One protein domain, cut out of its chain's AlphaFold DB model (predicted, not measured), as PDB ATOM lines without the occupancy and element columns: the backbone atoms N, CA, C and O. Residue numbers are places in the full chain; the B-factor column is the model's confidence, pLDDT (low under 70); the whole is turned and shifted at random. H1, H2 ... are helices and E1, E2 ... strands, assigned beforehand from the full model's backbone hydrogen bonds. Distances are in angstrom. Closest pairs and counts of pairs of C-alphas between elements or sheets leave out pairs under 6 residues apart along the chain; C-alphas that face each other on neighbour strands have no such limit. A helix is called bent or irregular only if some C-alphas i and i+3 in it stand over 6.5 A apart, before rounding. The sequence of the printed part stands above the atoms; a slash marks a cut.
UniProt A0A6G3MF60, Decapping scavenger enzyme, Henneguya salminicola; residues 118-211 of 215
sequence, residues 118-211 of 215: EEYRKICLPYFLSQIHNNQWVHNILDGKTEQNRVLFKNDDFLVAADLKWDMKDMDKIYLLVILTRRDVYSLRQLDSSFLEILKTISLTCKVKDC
ATOM      1  N   GLU A 118       6.471   3.186 -40.713       97.38
ATOM      2  CA  GLU A 118       7.072   2.362 -41.760       97.38
ATOM      3  C   GLU A 118       8.412   1.766 -41.314       97.38
ATOM      4  O   GLU A 118       8.630   0.565 -41.493       97.38
ATOM      5  N   GLU A 119       9.265   2.566 -40.671       96.75
ATOM      6  CA  GLU A 119      10.529   2.109 -40.080       96.75
ATOM      7  C   GLU A 119      10.288   1.103 -38.960       96.75
ATOM      8  O   GLU A 119      10.923   0.047 -38.947       96.75
ATOM      9  N   TYR A 120       9.304   1.353 -38.088       95.56
ATOM     10  CA  TYR A 120       8.897   0.377 -37.080       95.56
ATOM     11  C   TYR A 120       8.585  -0.983 -37.719       95.56
ATOM     12  O   TYR A 120       9.100  -2.009 -37.280       95.56
ATOM     13  N   ARG A 121       7.778  -1.014 -38.790       95.50
ATOM     14  CA  ARG A 121       7.397  -2.278 -39.443       95.50
ATOM     15  C   ARG A 121       8.545  -2.956 -40.186       95.50
ATOM     16  O   ARG A 121       8.597  -4.182 -40.193       95.50
ATOM     17  N   LYS A 122       9.415  -2.190 -40.846       96.81
ATOM     18  CA  LYS A 122      10.483  -2.731 -41.703       96.81
ATOM     19  C   LYS A 122      11.769  -3.058 -40.947       96.81
ATOM     20  O   LYS A 122      12.509  -3.927 -41.395       96.81
ATOM     21  N   ILE A 123      12.039  -2.369 -39.840       95.06
ATOM     22  CA  ILE A 123      13.328  -2.408 -39.139       95.06
ATOM     23  C   ILE A 123      13.134  -2.897 -37.702       95.06
ATOM     24  O   ILE A 123      13.633  -3.965 -37.339       95.06
ATOM     25  N   CYS A 124      12.380  -2.159 -36.888       93.88
ATOM     26  CA  CYS A 124      12.348  -2.396 -35.443       93.88
ATOM     27  C   CYS A 124      11.561  -3.651 -35.059       93.88
ATOM     28  O   CYS A 124      12.048  -4.464 -34.276       93.88
ATOM     29  N   LEU A 125      10.373  -3.865 -35.631       93.00
ATOM     30  CA  LEU A 125       9.546  -5.038 -35.347       93.00
ATOM     31  C   LEU A 125      10.252  -6.359 -35.719       93.00
ATOM     32  O   LEU A 125      10.303  -7.239 -34.857       93.00
ATOM     33  N   PRO A 126      10.855  -6.526 -36.918       94.56
ATOM     34  CA  PRO A 126      11.650  -7.716 -37.229       94.56
ATOM     35  C   PRO A 126      12.795  -7.953 -36.238       94.56
ATOM     36  O   PRO A 126      13.007  -9.087 -35.802       94.56
ATOM     37  N   TYR A 127      13.497  -6.888 -35.833       91.75
ATOM     38  CA  TYR A 127      14.549  -6.986 -34.825       91.75
ATOM     39  C   TYR A 127      14.000  -7.473 -33.477       91.75
ATOM     40  O   TYR A 127      14.521  -8.445 -32.928       91.75
ATOM     41  N   PHE A 128      12.912  -6.885 -32.968       87.38
ATOM     42  CA  PHE A 128      12.295  -7.315 -31.708       87.38
ATOM     43  C   PHE A 128      11.846  -8.776 -31.741       87.38
ATOM     44  O   PHE A 128      12.122  -9.522 -30.801       87.38
ATOM     45  N   LEU A 129      11.208  -9.209 -32.832       89.44
ATOM     46  CA  LEU A 129      10.772 -10.596 -32.995       89.44
ATOM     47  C   LEU A 129      11.955 -11.572 -32.987       89.44
ATOM     48  O   LEU A 129      11.843 -12.653 -32.412       89.44
ATOM     49  N   SER A 130      13.113 -11.179 -33.532       90.06
ATOM     50  CA  SER A 130      14.334 -11.996 -33.454       90.06
ATOM     51  C   SER A 130      14.854 -12.178 -32.016       90.06
ATOM     52  O   SER A 130      15.487 -13.187 -31.710       90.06
ATOM     53  N   GLN A 131      14.555 -11.232 -31.118       84.31
ATOM     54  CA  GLN A 131      15.045 -11.190 -29.734       84.31
ATOM     55  C   GLN A 131      14.001 -11.618 -28.689       84.31
ATOM     56  O   GLN A 131      14.278 -11.581 -27.491       84.31
ATOM     57  N   ILE A 132      12.804 -12.037 -29.111       80.94
ATOM     58  CA  ILE A 132      11.656 -12.268 -28.216       80.94
ATOM     59  C   ILE A 132      11.916 -13.320 -27.122       80.94
ATOM     60  O   ILE A 132      11.361 -13.239 -26.027       80.94
ATOM     61  N   HIS A 133      12.813 -14.273 -27.386       78.38
ATOM     62  CA  HIS A 133      13.206 -15.330 -26.451       78.38
ATOM     63  C   HIS A 133      13.880 -14.794 -25.173       78.38
ATOM     64  O   HIS A 133      13.854 -15.461 -24.139       78.38
ATOM     65  N   ASN A 134      14.414 -13.567 -25.199       76.56
ATOM     66  CA  ASN A 134      15.029 -12.927 -24.034       76.56
ATOM     67  C   ASN A 134      14.020 -12.573 -22.921       76.56
ATOM     68  O   ASN A 134      14.421 -12.280 -21.794       76.56
ATOM     69  N   ASN A 135      12.712 -12.649 -23.192       83.88
ATOM     70  CA  ASN A 135      11.652 -12.309 -22.236       83.88
ATOM     71  C   ASN A 135      11.156 -13.507 -21.407       83.88
ATOM     72  O   ASN A 135      10.132 -13.416 -20.732       83.88
ATOM     73  N   GLN A 136      11.883 -14.630 -21.410       87.00
ATOM     74  CA  GLN A 136      11.487 -15.841 -20.681       87.00
ATOM     75  C   GLN A 136      11.268 -15.603 -19.176       87.00
ATOM     76  O   GLN A 136      10.416 -16.250 -18.568       87.00
ATOM     77  N   TRP A 137      11.994 -14.658 -18.573       88.94
ATOM     78  CA  TRP A 137      11.817 -14.293 -17.167       88.94
ATOM     79  C   TRP A 137      10.401 -13.763 -16.875       88.94
ATOM     80  O   TRP A 137       9.808 -14.154 -15.872       88.94
ATOM     81  N   VAL A 138       9.808 -12.981 -17.789       92.00
ATOM     82  CA  VAL A 138       8.427 -12.474 -17.677       92.00
ATOM     83  C   VAL A 138       7.445 -13.641 -17.640       92.00
ATOM     84  O   VAL A 138       6.565 -13.711 -16.785       92.00
ATOM     85  N   HIS A 139       7.627 -14.600 -18.547       91.44
ATOM     86  CA  HIS A 139       6.786 -15.790 -18.612       91.44
ATOM     87  C   HIS A 139       6.920 -16.660 -17.364       91.44
ATOM     88  O   HIS A 139       5.918 -17.173 -16.885       91.44
ATOM     89  N   ASN A 140       8.116 -16.775 -16.786       93.50
ATOM     90  CA  ASN A 140       8.308 -17.522 -15.546       93.50
ATOM     91  C   ASN A 140       7.542 -16.902 -14.364       93.50
ATOM     92  O   ASN A 140       7.014 -17.651 -13.543       93.50
ATOM     93  N   ILE A 141       7.426 -15.571 -14.299       94.94
ATOM     94  CA  ILE A 141       6.597 -14.887 -13.291       94.94
ATOM     95  C   ILE A 141       5.110 -15.177 -13.538       94.94
ATOM     96  O   ILE A 141       4.402 -15.591 -12.618       94.94
ATOM     97  N   LEU A 142       4.642 -15.016 -14.782       94.31
ATOM     98  CA  LEU A 142       3.244 -15.269 -15.161       94.31
ATOM     99  C   LEU A 142       2.820 -16.726 -14.898       94.31
ATOM    100  O   LEU A 142       1.718 -16.963 -14.391       94.31
ATOM    101  N   ASP A 143       3.715 -17.674 -15.183       94.12
ATOM    102  CA  ASP A 143       3.521 -19.124 -15.044       94.12
ATOM    103  C   ASP A 143       3.699 -19.632 -13.604       94.12
ATOM    104  O   ASP A 143       3.618 -20.835 -13.361       94.12
ATOM    105  N   GLY A 144       3.967 -18.750 -12.637       94.00
ATOM    106  CA  GLY A 144       4.065 -19.144 -11.232       94.00
ATOM    107  C   GLY A 144       5.419 -19.723 -10.806       94.00
ATOM    108  O   GLY A 144       5.538 -20.243  -9.700       94.00
ATOM    109  N   LYS A 145       6.444 -19.680 -11.665       94.25
ATOM    110  CA  LYS A 145       7.727 -20.376 -11.453       94.25
ATOM    111  C   LYS A 145       8.719 -19.578 -10.612       94.25
ATOM    112  O   LYS A 145       9.512 -20.168  -9.886       94.25
ATOM    113  N   THR A 146       8.712 -18.251 -10.732       92.31
ATOM    114  CA  THR A 146       9.679 -17.358 -10.072       92.31
ATOM    115  C   THR A 146       8.985 -16.152  -9.450       92.31
ATOM    116  O   THR A 146       7.918 -15.755  -9.902       92.31
ATOM    117  N   GLU A 147       9.592 -15.566  -8.414       90.44
ATOM    118  CA  GLU A 147       9.191 -14.277  -7.810       90.44
ATOM    119  C   GLU A 147       7.738 -14.184  -7.310       90.44
ATOM    120  O   GLU A 147       7.192 -13.094  -7.166       90.44
ATOM    121  N   GLN A 148       7.102 -15.311  -6.979       94.19
ATOM    122  CA  GLN A 148       5.703 -15.322  -6.525       94.19
ATOM    123  C   GLN A 148       5.488 -14.563  -5.212       94.19
ATOM    124  O   GLN A 148       4.427 -13.999  -4.988       94.19
ATOM    125  N   ASN A 149       6.521 -14.468  -4.375       92.12
ATOM    126  CA  ASN A 149       6.512 -13.666  -3.153       92.12
ATOM    127  C   ASN A 149       6.559 -12.146  -3.402       92.12
ATOM    128  O   ASN A 149       6.474 -11.382  -2.447       92.12
ATOM    129  N   ARG A 150       6.764 -11.706  -4.651       92.00
ATOM    130  CA  ARG A 150       6.762 -10.292  -5.058       92.00
ATOM    131  C   ARG A 150       5.491  -9.904  -5.816       92.00
ATOM    132  O   ARG A 150       5.344  -8.741  -6.187       92.00
ATOM    133  N   VAL A 151       4.603 -10.863  -6.080       93.19
ATOM    134  CA  VAL A 151       3.321 -10.633  -6.752       93.19
ATOM    135  C   VAL A 151       2.329 -10.084  -5.733       93.19
ATOM    136  O   VAL A 151       2.055 -10.730  -4.731       93.19
ATOM    137  N   LEU A 152       1.794  -8.898  -6.007       91.44
ATOM    138  CA  LEU A 152       0.864  -8.180  -5.126       91.44
ATOM    139  C   LEU A 152      -0.592  -8.378  -5.554       91.44
ATOM    140  O   LEU A 152      -1.507  -8.375  -4.737       91.44
ATOM    141  N   PHE A 153      -0.808  -8.546  -6.859       92.06
ATOM    142  CA  PHE A 153      -2.124  -8.745  -7.447       92.06
ATOM    143  C   PHE A 153      -2.012  -9.541  -8.740       92.06
ATOM    144  O   PHE A 153      -1.062  -9.369  -9.505       92.06
ATOM    145  N   LYS A 154      -3.004 -10.385  -9.013       92.12
ATOM    146  CA  LYS A 154      -3.122 -11.122 -10.269       92.12
ATOM    147  C   LYS A 154      -4.593 -11.353 -10.587       92.12
ATOM    148  O   LYS A 154      -5.344 -11.792  -9.719       92.12
ATOM    149  N   ASN A 155      -4.979 -11.102 -11.829       92.56
ATOM    150  CA  ASN A 155      -6.241 -11.551 -12.407       92.56
ATOM    151  C   ASN A 155      -5.972 -12.222 -13.768       92.56
ATOM    152  O   ASN A 155      -4.821 -12.509 -14.108       92.56
ATOM    153  N   ASP A 156      -7.030 -12.486 -14.532       93.75
ATOM    154  CA  ASP A 156      -6.923 -13.143 -15.839       93.75
ATOM    155  C   ASP A 156      -6.234 -12.268 -16.901       93.75
ATOM    156  O   ASP A 156      -5.666 -12.793 -17.857       93.75
ATOM    157  N   ASP A 157      -6.219 -10.947 -16.711       94.62
ATOM    158  CA  ASP A 157      -5.769  -9.950 -17.685       94.62
ATOM    159  C   ASP A 157      -4.331  -9.458 -17.437       94.62
ATOM    160  O   ASP A 157      -3.564  -9.213 -18.377       94.62
ATOM    161  N   PHE A 158      -3.945  -9.280 -16.173       95.50
ATOM    162  CA  PHE A 158      -2.640  -8.762 -15.778       95.50
ATOM    163  C   PHE A 158      -2.224  -9.169 -14.358       95.50
ATOM    164  O   PHE A 158      -3.003  -9.633 -13.523       95.50
ATOM    165  N   LEU A 159      -0.944  -8.953 -14.084       94.94
ATOM    166  CA  LEU A 159      -0.284  -9.165 -12.807       94.94
ATOM    167  C   LEU A 159       0.420  -7.873 -12.380       94.94
ATOM    168  O   LEU A 159       1.015  -7.193 -13.213       94.94
ATOM    169  N   VAL A 160       0.381  -7.555 -11.087       94.31
ATOM    170  CA  VAL A 160       1.145  -6.464 -10.467       94.31
ATOM    171  C   VAL A 160       2.193  -7.069  -9.539       94.31
ATOM    172  O   VAL A 160       1.861  -7.856  -8.652       94.31
ATOM    173  N   ALA A 161       3.454  -6.693  -9.732       93.25
ATOM    174  CA  ALA A 161       4.579  -7.129  -8.911       93.25
ATOM    175  C   ALA A 161       5.397  -5.943  -8.393       93.25
ATOM    176  O   ALA A 161       5.446  -4.884  -9.021       93.25
ATOM    177  N   ALA A 162       6.088  -6.142  -7.274       91.62
ATOM    178  CA  ALA A 162       7.123  -5.223  -6.817       91.62
ATOM    179  C   ALA A 162       8.360  -5.317  -7.727       91.62
ATOM    180  O   ALA A 162       9.011  -6.366  -7.792       91.62
ATOM    181  N   ASP A 163       8.724  -4.213  -8.381       91.56
ATOM    182  CA  ASP A 163       9.924  -4.134  -9.222       91.56
ATOM    183  C   ASP A 163      11.196  -4.322  -8.391       91.56
ATOM    184  O   ASP A 163      11.216  -4.027  -7.196       91.56
ATOM    185  N   LEU A 164      12.276  -4.776  -9.028       84.75
ATOM    186  CA  LEU A 164      13.580  -4.996  -8.398       84.75
ATOM    187  C   LEU A 164      14.114  -3.772  -7.637       84.75
ATOM    188  O   LEU A 164      14.858  -3.936  -6.672       84.75
ATOM    189  N   LYS A 165      13.741  -2.555  -8.048       80.88
ATOM    190  CA  LYS A 165      14.158  -1.303  -7.397       80.88
ATOM    191  C   LYS A 165      13.492  -1.055  -6.047       80.88
ATOM    192  O   LYS A 165      13.992  -0.232  -5.281       80.88
ATOM    193  N   TRP A 166      12.382  -1.730  -5.755       86.06
ATOM    194  CA  TRP A 166      11.651  -1.564  -4.508       86.06
ATOM    195  C   TRP A 166      11.869  -2.756  -3.574       86.06
ATOM    196  O   TRP A 166      11.757  -3.925  -3.959       86.06
ATOM    197  N   ASP A 167      12.187  -2.457  -2.316       80.06
ATOM    198  CA  ASP A 167      12.478  -3.446  -1.279       80.06
ATOM    199  C   ASP A 167      11.227  -3.967  -0.554       80.06
ATOM    200  O   ASP A 167      11.359  -4.797   0.346       80.06
ATOM    201  N   MET A 168      10.037  -3.499  -0.953       85.00
ATOM    202  CA  MET A 168       8.742  -3.802  -0.328       85.00
ATOM    203  C   MET A 168       8.641  -3.371   1.144       85.00
ATOM    204  O   MET A 168       7.787  -3.867   1.874       85.00
ATOM    205  N   LYS A 169       9.513  -2.462   1.602       83.88
ATOM    206  CA  LYS A 169       9.518  -1.958   2.984       83.88
ATOM    207  C   LYS A 169       9.212  -0.473   3.035       83.88
ATOM    208  O   LYS A 169       8.374  -0.044   3.821       83.88
ATOM    209  N   ASP A 170       9.906   0.302   2.210       81.44
ATOM    210  CA  ASP A 170       9.771   1.753   2.189       81.44
ATOM    211  C   ASP A 170       8.711   2.170   1.161       81.44
ATOM    212  O   ASP A 170       8.957   2.142  -0.047       81.44
ATOM    213  N   MET A 171       7.514   2.525   1.636       83.56
ATOM    214  CA  MET A 171       6.393   2.908   0.770       83.56
ATOM    215  C   MET A 171       6.646   4.215   0.012       83.56
ATOM    216  O   MET A 171       6.079   4.398  -1.065       83.56
ATOM    217  N   ASP A 172       7.538   5.081   0.501       81.75
ATOM    218  CA  ASP A 172       7.909   6.313  -0.207       81.75
ATOM    219  C   ASP A 172       8.720   6.012  -1.479       81.75
ATOM    220  O   ASP A 172       8.830   6.849  -2.376       81.75
ATOM    221  N   LYS A 173       9.259   4.791  -1.586       82.56
ATOM    222  CA  LYS A 173      10.010   4.285  -2.743       82.56
ATOM    223  C   LYS A 173       9.241   3.248  -3.560       82.56
ATOM    224  O   LYS A 173       9.865   2.484  -4.298       82.56
ATOM    225  N   ILE A 174       7.914   3.191  -3.423       87.19
ATOM    226  CA  ILE A 174       7.095   2.208  -4.133       87.19
ATOM    227  C   ILE A 174       7.375   2.234  -5.641       87.19
ATOM    228  O   ILE A 174       7.311   3.274  -6.299       87.19
ATOM    229  N   TYR A 175       7.684   1.063  -6.194       90.00
ATOM    230  CA  TYR A 175       7.891   0.883  -7.624       90.00
ATOM    231  C   TYR A 175       7.271  -0.444  -8.049       90.00
ATOM    232  O   TYR A 175       7.693  -1.518  -7.616       90.00
ATOM    233  N   LEU A 176       6.231  -0.353  -8.875       91.50
ATOM    234  CA  LEU A 176       5.429  -1.491  -9.304       91.50
ATOM    235  C   LEU A 176       5.629  -1.757 -10.790       91.50
ATOM    236  O   LEU A 176       5.785  -0.830 -11.586       91.50
ATOM    237  N   LEU A 177       5.558  -3.030 -11.155       93.94
ATOM    238  CA  LEU A 177       5.542  -3.494 -12.528       93.94
ATOM    239  C   LEU A 177       4.193  -4.151 -12.817       93.94
ATOM    240  O   LEU A 177       3.775  -5.059 -12.098       93.94
ATOM    241  N   VAL A 178       3.536  -3.707 -13.887       94.69
ATOM    242  CA  VAL A 178       2.317  -4.336 -14.405       94.69
ATOM    243  C   VAL A 178       2.679  -5.161 -15.630       94.69
ATOM    244  O   VAL A 178       3.270  -4.644 -16.578       94.69
ATOM    245  N   ILE A 179       2.320  -6.440 -15.613       95.25
ATOM    246  CA  ILE A 179       2.611  -7.399 -16.678       95.25
ATOM    247  C   ILE A 179       1.284  -7.950 -17.193       95.25
ATOM    248  O   ILE A 179       0.538  -8.564 -16.434       95.25
ATOM    249  N   LEU A 180       0.989  -7.752 -18.477       95.50
ATOM    250  CA  LEU A 180      -0.184  -8.368 -19.101       95.50
ATOM    251  C   LEU A 180      -0.007  -9.891 -19.170       95.50
ATOM    252  O   LEU A 180       1.089 -10.380 -19.444       95.50
ATOM    253  N   THR A 181      -1.078 -10.650 -18.949       93.81
ATOM    254  CA  THR A 181      -1.048 -12.123 -19.050       93.81
ATOM    255  C   THR A 181      -0.926 -12.593 -20.499       93.81
ATOM    256  O   THR A 181      -0.291 -13.616 -20.777       93.81
ATOM    257  N   ARG A 182      -1.499 -11.829 -21.438       91.38
ATOM    258  CA  ARG A 182      -1.377 -12.061 -22.882       91.38
ATOM    259  C   ARG A 182       0.065 -11.872 -23.368       91.38
ATOM    260  O   ARG A 182       0.802 -11.028 -22.866       91.38
ATOM    261  N   ARG A 183       0.468 -12.661 -24.369       89.88
ATOM    262  CA  ARG A 183       1.868 -12.772 -24.839       89.88
ATOM    263  C   ARG A 183       2.106 -12.231 -26.252       89.88
ATOM    264  O   ARG A 183       3.197 -12.366 -26.795       89.88
ATOM    265  N   ASP A 184       1.084 -11.648 -26.857       88.25
ATOM    266  CA  ASP A 184       1.056 -11.150 -28.235       88.25
ATOM    267  C   ASP A 184       1.282  -9.630 -28.337       88.25
ATOM    268  O   ASP A 184       1.135  -9.049 -29.410       88.25
ATOM    269  N   VAL A 185       1.667  -8.983 -27.231       89.38
ATOM    270  CA  VAL A 185       1.895  -7.535 -27.140       89.38
ATOM    271  C   VAL A 185       3.331  -7.266 -26.718       89.38
ATOM    272  O   VAL A 185       3.769  -7.707 -25.658       89.38
ATOM    273  N   TYR A 186       4.058  -6.524 -27.547       87.12
ATOM    274  CA  TYR A 186       5.492  -6.278 -27.389       87.12
ATOM    275  C   TYR A 186       5.807  -4.822 -27.052       87.12
ATOM    276  O   TYR A 186       6.834  -4.539 -26.441       87.12
ATOM    277  N   SER A 187       4.952  -3.881 -27.463       90.19
ATOM    278  CA  SER A 187       5.159  -2.452 -27.220       90.19
ATOM    279  C   SER A 187       3.871  -1.641 -27.367       90.19
ATOM    280  O   SER A 187       2.839  -2.147 -27.815       90.19
ATOM    281  N   LEU A 188       3.965  -0.341 -27.073       93.19
ATOM    282  CA  LEU A 188       2.892   0.636 -27.283       93.19
ATOM    283  C   LEU A 188       2.373   0.666 -28.733       93.19
ATOM    284  O   LEU A 188       1.219   1.019 -28.952       93.19
ATOM    285  N   ARG A 189       3.187   0.268 -29.725       93.88
ATOM    286  CA  ARG A 189       2.811   0.265 -31.153       93.88
ATOM    287  C   ARG A 189       1.690  -0.726 -31.495       93.88
ATOM    288  O   ARG A 189       1.119  -0.616 -32.575       93.88
ATOM    289  N   GLN A 190       1.408  -1.695 -30.622       91.12
ATOM    290  CA  GLN A 190       0.336  -2.685 -30.805       91.12
ATOM    291  C   GLN A 190      -0.925  -2.367 -29.999       91.12
ATOM    292  O   GLN A 190      -1.883  -3.132 -30.055       91.12
ATOM    293  N   LEU A 191      -0.933  -1.266 -29.244       94.12
ATOM    294  CA  LEU A 191      -2.136  -0.846 -28.545       94.12
ATOM    295  C   LEU A 191      -3.155  -0.308 -29.551       94.12
ATOM    296  O   LEU A 191      -2.849   0.539 -30.388       94.12
ATOM    297  N   ASP A 192      -4.383  -0.787 -29.417       93.94
ATOM    298  CA  ASP A 192      -5.556  -0.316 -30.139       93.94
ATOM    299  C   ASP A 192      -6.736  -0.110 -29.170       93.94
ATOM    300  O   ASP A 192      -6.595  -0.195 -27.945       93.94
ATOM    301  N   SER A 193      -7.924   0.172 -29.706       96.50
ATOM    302  CA  SER A 193      -9.125   0.419 -28.901       96.50
ATOM    303  C   SER A 193      -9.559  -0.768 -28.034       96.50
ATOM    304  O   SER A 193     -10.233  -0.551 -27.029       96.50
ATOM    305  N   SER A 194      -9.184  -2.006 -28.376       94.75
ATOM    306  CA  SER A 194      -9.516  -3.193 -27.571       94.75
ATOM    307  C   SER A 194      -8.811  -3.196 -26.211       94.75
ATOM    308  O   SER A 194      -9.310  -3.792 -25.260       94.75
ATOM    309  N   PHE A 195      -7.698  -2.465 -26.080       95.12
ATOM    310  CA  PHE A 195      -6.956  -2.337 -24.826       95.12
ATOM    311  C   PHE A 195      -7.566  -1.326 -23.855       95.12
ATOM    312  O   PHE A 195      -7.120  -1.222 -22.714       95.12
ATOM    313  N   LEU A 196      -8.569  -0.553 -24.274       95.75
ATOM    314  CA  LEU A 196      -9.061   0.562 -23.473       95.75
ATOM    315  C   LEU A 196      -9.573   0.116 -22.093       95.75
ATOM    316  O   LEU A 196      -9.257   0.752 -21.089       95.75
ATOM    317  N   GLU A 197     -10.326  -0.982 -22.027       95.75
ATOM    318  CA  GLU A 197     -10.916  -1.459 -20.770       95.75
ATOM    319  C   GLU A 197      -9.875  -2.060 -19.816       95.75
ATOM    320  O   GLU A 197      -9.877  -1.746 -18.622       95.75
ATOM    321  N   ILE A 198      -8.919  -2.842 -20.329       95.06
ATOM    322  CA  ILE A 198      -7.820  -3.369 -19.509       95.06
ATOM    323  C   ILE A 198      -6.922  -2.235 -18.996       95.06
ATOM    324  O   ILE A 198      -6.569  -2.223 -17.820       95.06
ATOM    325  N   LEU A 199      -6.619  -1.222 -19.817       94.75
ATOM    326  CA  LEU A 199      -5.813  -0.068 -19.401       94.75
ATOM    327  C   LEU A 199      -6.523   0.787 -18.342       94.75
ATOM    328  O   LEU A 199      -5.879   1.245 -17.397       94.75
ATOM    329  N   LYS A 200      -7.847   0.971 -18.448       94.75
ATOM    330  CA  LYS A 200      -8.648   1.625 -17.399       94.75
ATOM    331  C   LYS A 200      -8.625   0.825 -16.103       94.75
ATOM    332  O   LYS A 200      -8.406   1.409 -15.045       94.75
ATOM    333  N   THR A 201      -8.814  -0.491 -16.187       93.75
ATOM    334  CA  THR A 201      -8.757  -1.384 -15.023       93.75
ATOM    335  C   THR A 201      -7.391  -1.299 -14.352       93.75
ATOM    336  O   THR A 201      -7.329  -1.007 -13.165       93.75
ATOM    337  N   ILE A 202      -6.295  -1.411 -15.111       93.38
ATOM    338  CA  ILE A 202      -4.927  -1.231 -14.598       93.38
ATOM    339  C   ILE A 202      -4.784   0.130 -13.909       93.38
ATOM    340  O   ILE A 202      -4.301   0.199 -12.781       93.38
ATOM    341  N   SER A 203      -5.235   1.210 -14.556       91.69
ATOM    342  CA  SER A 203      -5.154   2.563 -13.999       91.69
ATOM    343  C   SER A 203      -5.958   2.736 -12.713       91.69
ATOM    344  O   SER A 203      -5.611   3.613 -11.923       91.69
ATOM    345  N   LEU A 204      -7.040   1.981 -12.516       90.00
ATOM    346  CA  LEU A 204      -7.837   2.000 -11.291       90.00
ATOM    347  C   LEU A 204      -7.188   1.140 -10.205       90.00
ATOM    348  O   LEU A 204      -6.985   1.634  -9.101       90.00
ATOM    349  N   THR A 205      -6.806  -0.095 -10.532       86.56
ATOM    350  CA  THR A 205      -6.171  -1.047  -9.611       86.56
ATOM    351  C   THR A 205      -4.834  -0.537  -9.077       86.56
ATOM    352  O   THR A 205      -4.528  -0.736  -7.908       86.56
ATOM    353  N   CYS A 206      -4.037   0.139  -9.907       84.38
ATOM    354  CA  CYS A 206      -2.694   0.597  -9.536       84.38
ATOM    355  C   CYS A 206      -2.676   2.012  -8.933       84.38
ATOM    356  O   CYS A 206      -1.614   2.637  -8.858       84.38
ATOM    357  N   LYS A 207      -3.827   2.567  -8.525       81.00
ATOM    358  CA  LYS A 207      -3.835   3.844  -7.806       81.00
ATOM    359  C   LYS A 207      -3.122   3.667  -6.472       81.00
ATOM    360  O   LYS A 207      -3.552   2.899  -5.625       81.00
ATOM    361  N   VAL A 208      -2.072   4.462  -6.266       60.50
ATOM    362  CA  VAL A 208      -1.165   4.397  -5.103       60.50
ATOM    363  C   VAL A 208      -1.898   4.371  -3.752       60.50
ATOM    364  O   VAL A 208      -1.430   3.719  -2.827       60.50
ATOM    365  N   LYS A 209      -3.069   5.017  -3.634       58.19
ATOM    366  CA  LYS A 209      -3.889   5.002  -2.404       58.19
ATOM    367  C   LYS A 209      -4.456   3.626  -2.048       58.19
ATOM    368  O   LYS A 209      -4.647   3.356  -0.868       58.19
ATOM    369  N   ASP A 210      -4.683   2.775  -3.041       55.78
ATOM    370  CA  ASP A 210      -5.261   1.442  -2.871       55.78
ATOM    371  C   ASP A 210      -4.171   0.356  -2.859       55.78
ATOM    372  O   ASP A 210      -4.410  -0.757  -2.403       55.78
ATOM    373  N   CYS A 211      -2.934   0.687  -3.257       55.78
ATOM    374  CA  CYS A 211      -1.799  -0.241  -3.218       55.78
ATOM    375  C   CYS A 211      -1.393  -0.670  -1.795       55.78
ATOM    376  O   CYS A 211      -0.727  -1.689  -1.641       55.78
TER     377      CYS A 211
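Overview. This is residues 118 to 211 of the 215 residues of the protein "Decapping scavenger enzyme" of Henneguya salminicola (UniProt A0A6G3MF60). A small sheet of three antiparallel strands, E1, E2 and E3, has a helix on each of its two faces, H2 on one and H3 on the other, in a loose assembly with few close contacts. H1 comes before H2 and leads away from the sheet to one end of the long axis, while the long loop of residues 163 to 175 between E2 and E3 lies toward the other end. The printed part has 94 residues, with three named helices and three named strands in the order H1, H2, E1, E2, E3, H3; the sheet's order is E1, E2, E3, and the class is mixed, helices and strands. The whole is only just loose, close to compact, with a radius of gyration of the C-alphas of 15.1 A, and its elongated outline spans 44 by 28 by 25 A.

Along the chain. In the sheet, E1 is residues 151 to 154, 7.4 A from first to last C-alpha, E2 is residues 158 to 162, 13.7 A, and E3 is residues 176 to 180, 13.2 A. C-alpha 158, where E2 begins, is at (-2.640, -8.762, -15.778). H2 is residues 132 to 142, 15.8 A long, and H1 is residues 118 to 130, 18.1 A long, beginning with C-alpha 118 at (7.072, 2.362, -41.760). H3 is residues 193 to 205, 19.6 A long, ending with C-alpha 205 at (-6.171, -1.047, -9.611). H2 is irregular, with C-alphas 134 and 137 7.7 A apart, and so is H3, with C-alphas 194 and 197 7.2 A apart. H1 is only just irregular, with C-alphas 122 and 125 6.8 A apart.

Arrangement. E1, E2 and E3 form a meander, each strand the antiparallel neighbour of the one before; E1 and E3 are the edge strands and E2 is the inner one. The hairpin of E1 and E2 has an angle of 170 degrees between its directions, with N 152 and O 160 at 2.8 A and N 160 and O 153 at 2.8 A, both within hydrogen-bond range. The hairpin of E2 and E3 has an angle of 157 degrees, with N 159 and O 179 at 2.8 A and N 177 and O 161 at 2.8 A, also within that range. H2 is on the sheet at a height of 10.0 A, but only just over none of the strands, with 2 of its C-alphas falling on E2 and 2 on E3. The closest C-alphas of H2 and E2 are those of Leu 142 and Leu 159, 7.4 A apart. H3 is on the opposite face at a height of 10.9 A, over E2 and, only just, over E3, on which 3 of its C-alphas fall. On the local plane it runs slantwise to the strands, at 38 degrees to E2. The closest C-alphas of H3 and E3 are those of Val 178 and Ile 202, 7.9 A apart. H2 and H3 are apart. H1 is not on the sheet, is apart from H3, and meets H2 only through their link. Of the O i to N i+4 pairs, 7 of 9 are within hydrogen-bond range in H1, 7 of 9 in H3 and 3 of 7 in H2, where 7 of 8 O i to N i+3 pairs are.

Size, cuts and confidence. The two C-alphas farthest apart, those of Glu 118 and Lys 169, are 45.0 A apart. The printed part runs from residue 118 to 211 and has no cut. The links E2 to E3, of 13 residues, and E3 to H3, of 12 residues, are long. Residues 192 to 197, of which 193 to 197 belong to H3, stand free. The mean pLDDT of the printed part is 89.4, and residues 208 to 211 are under 70.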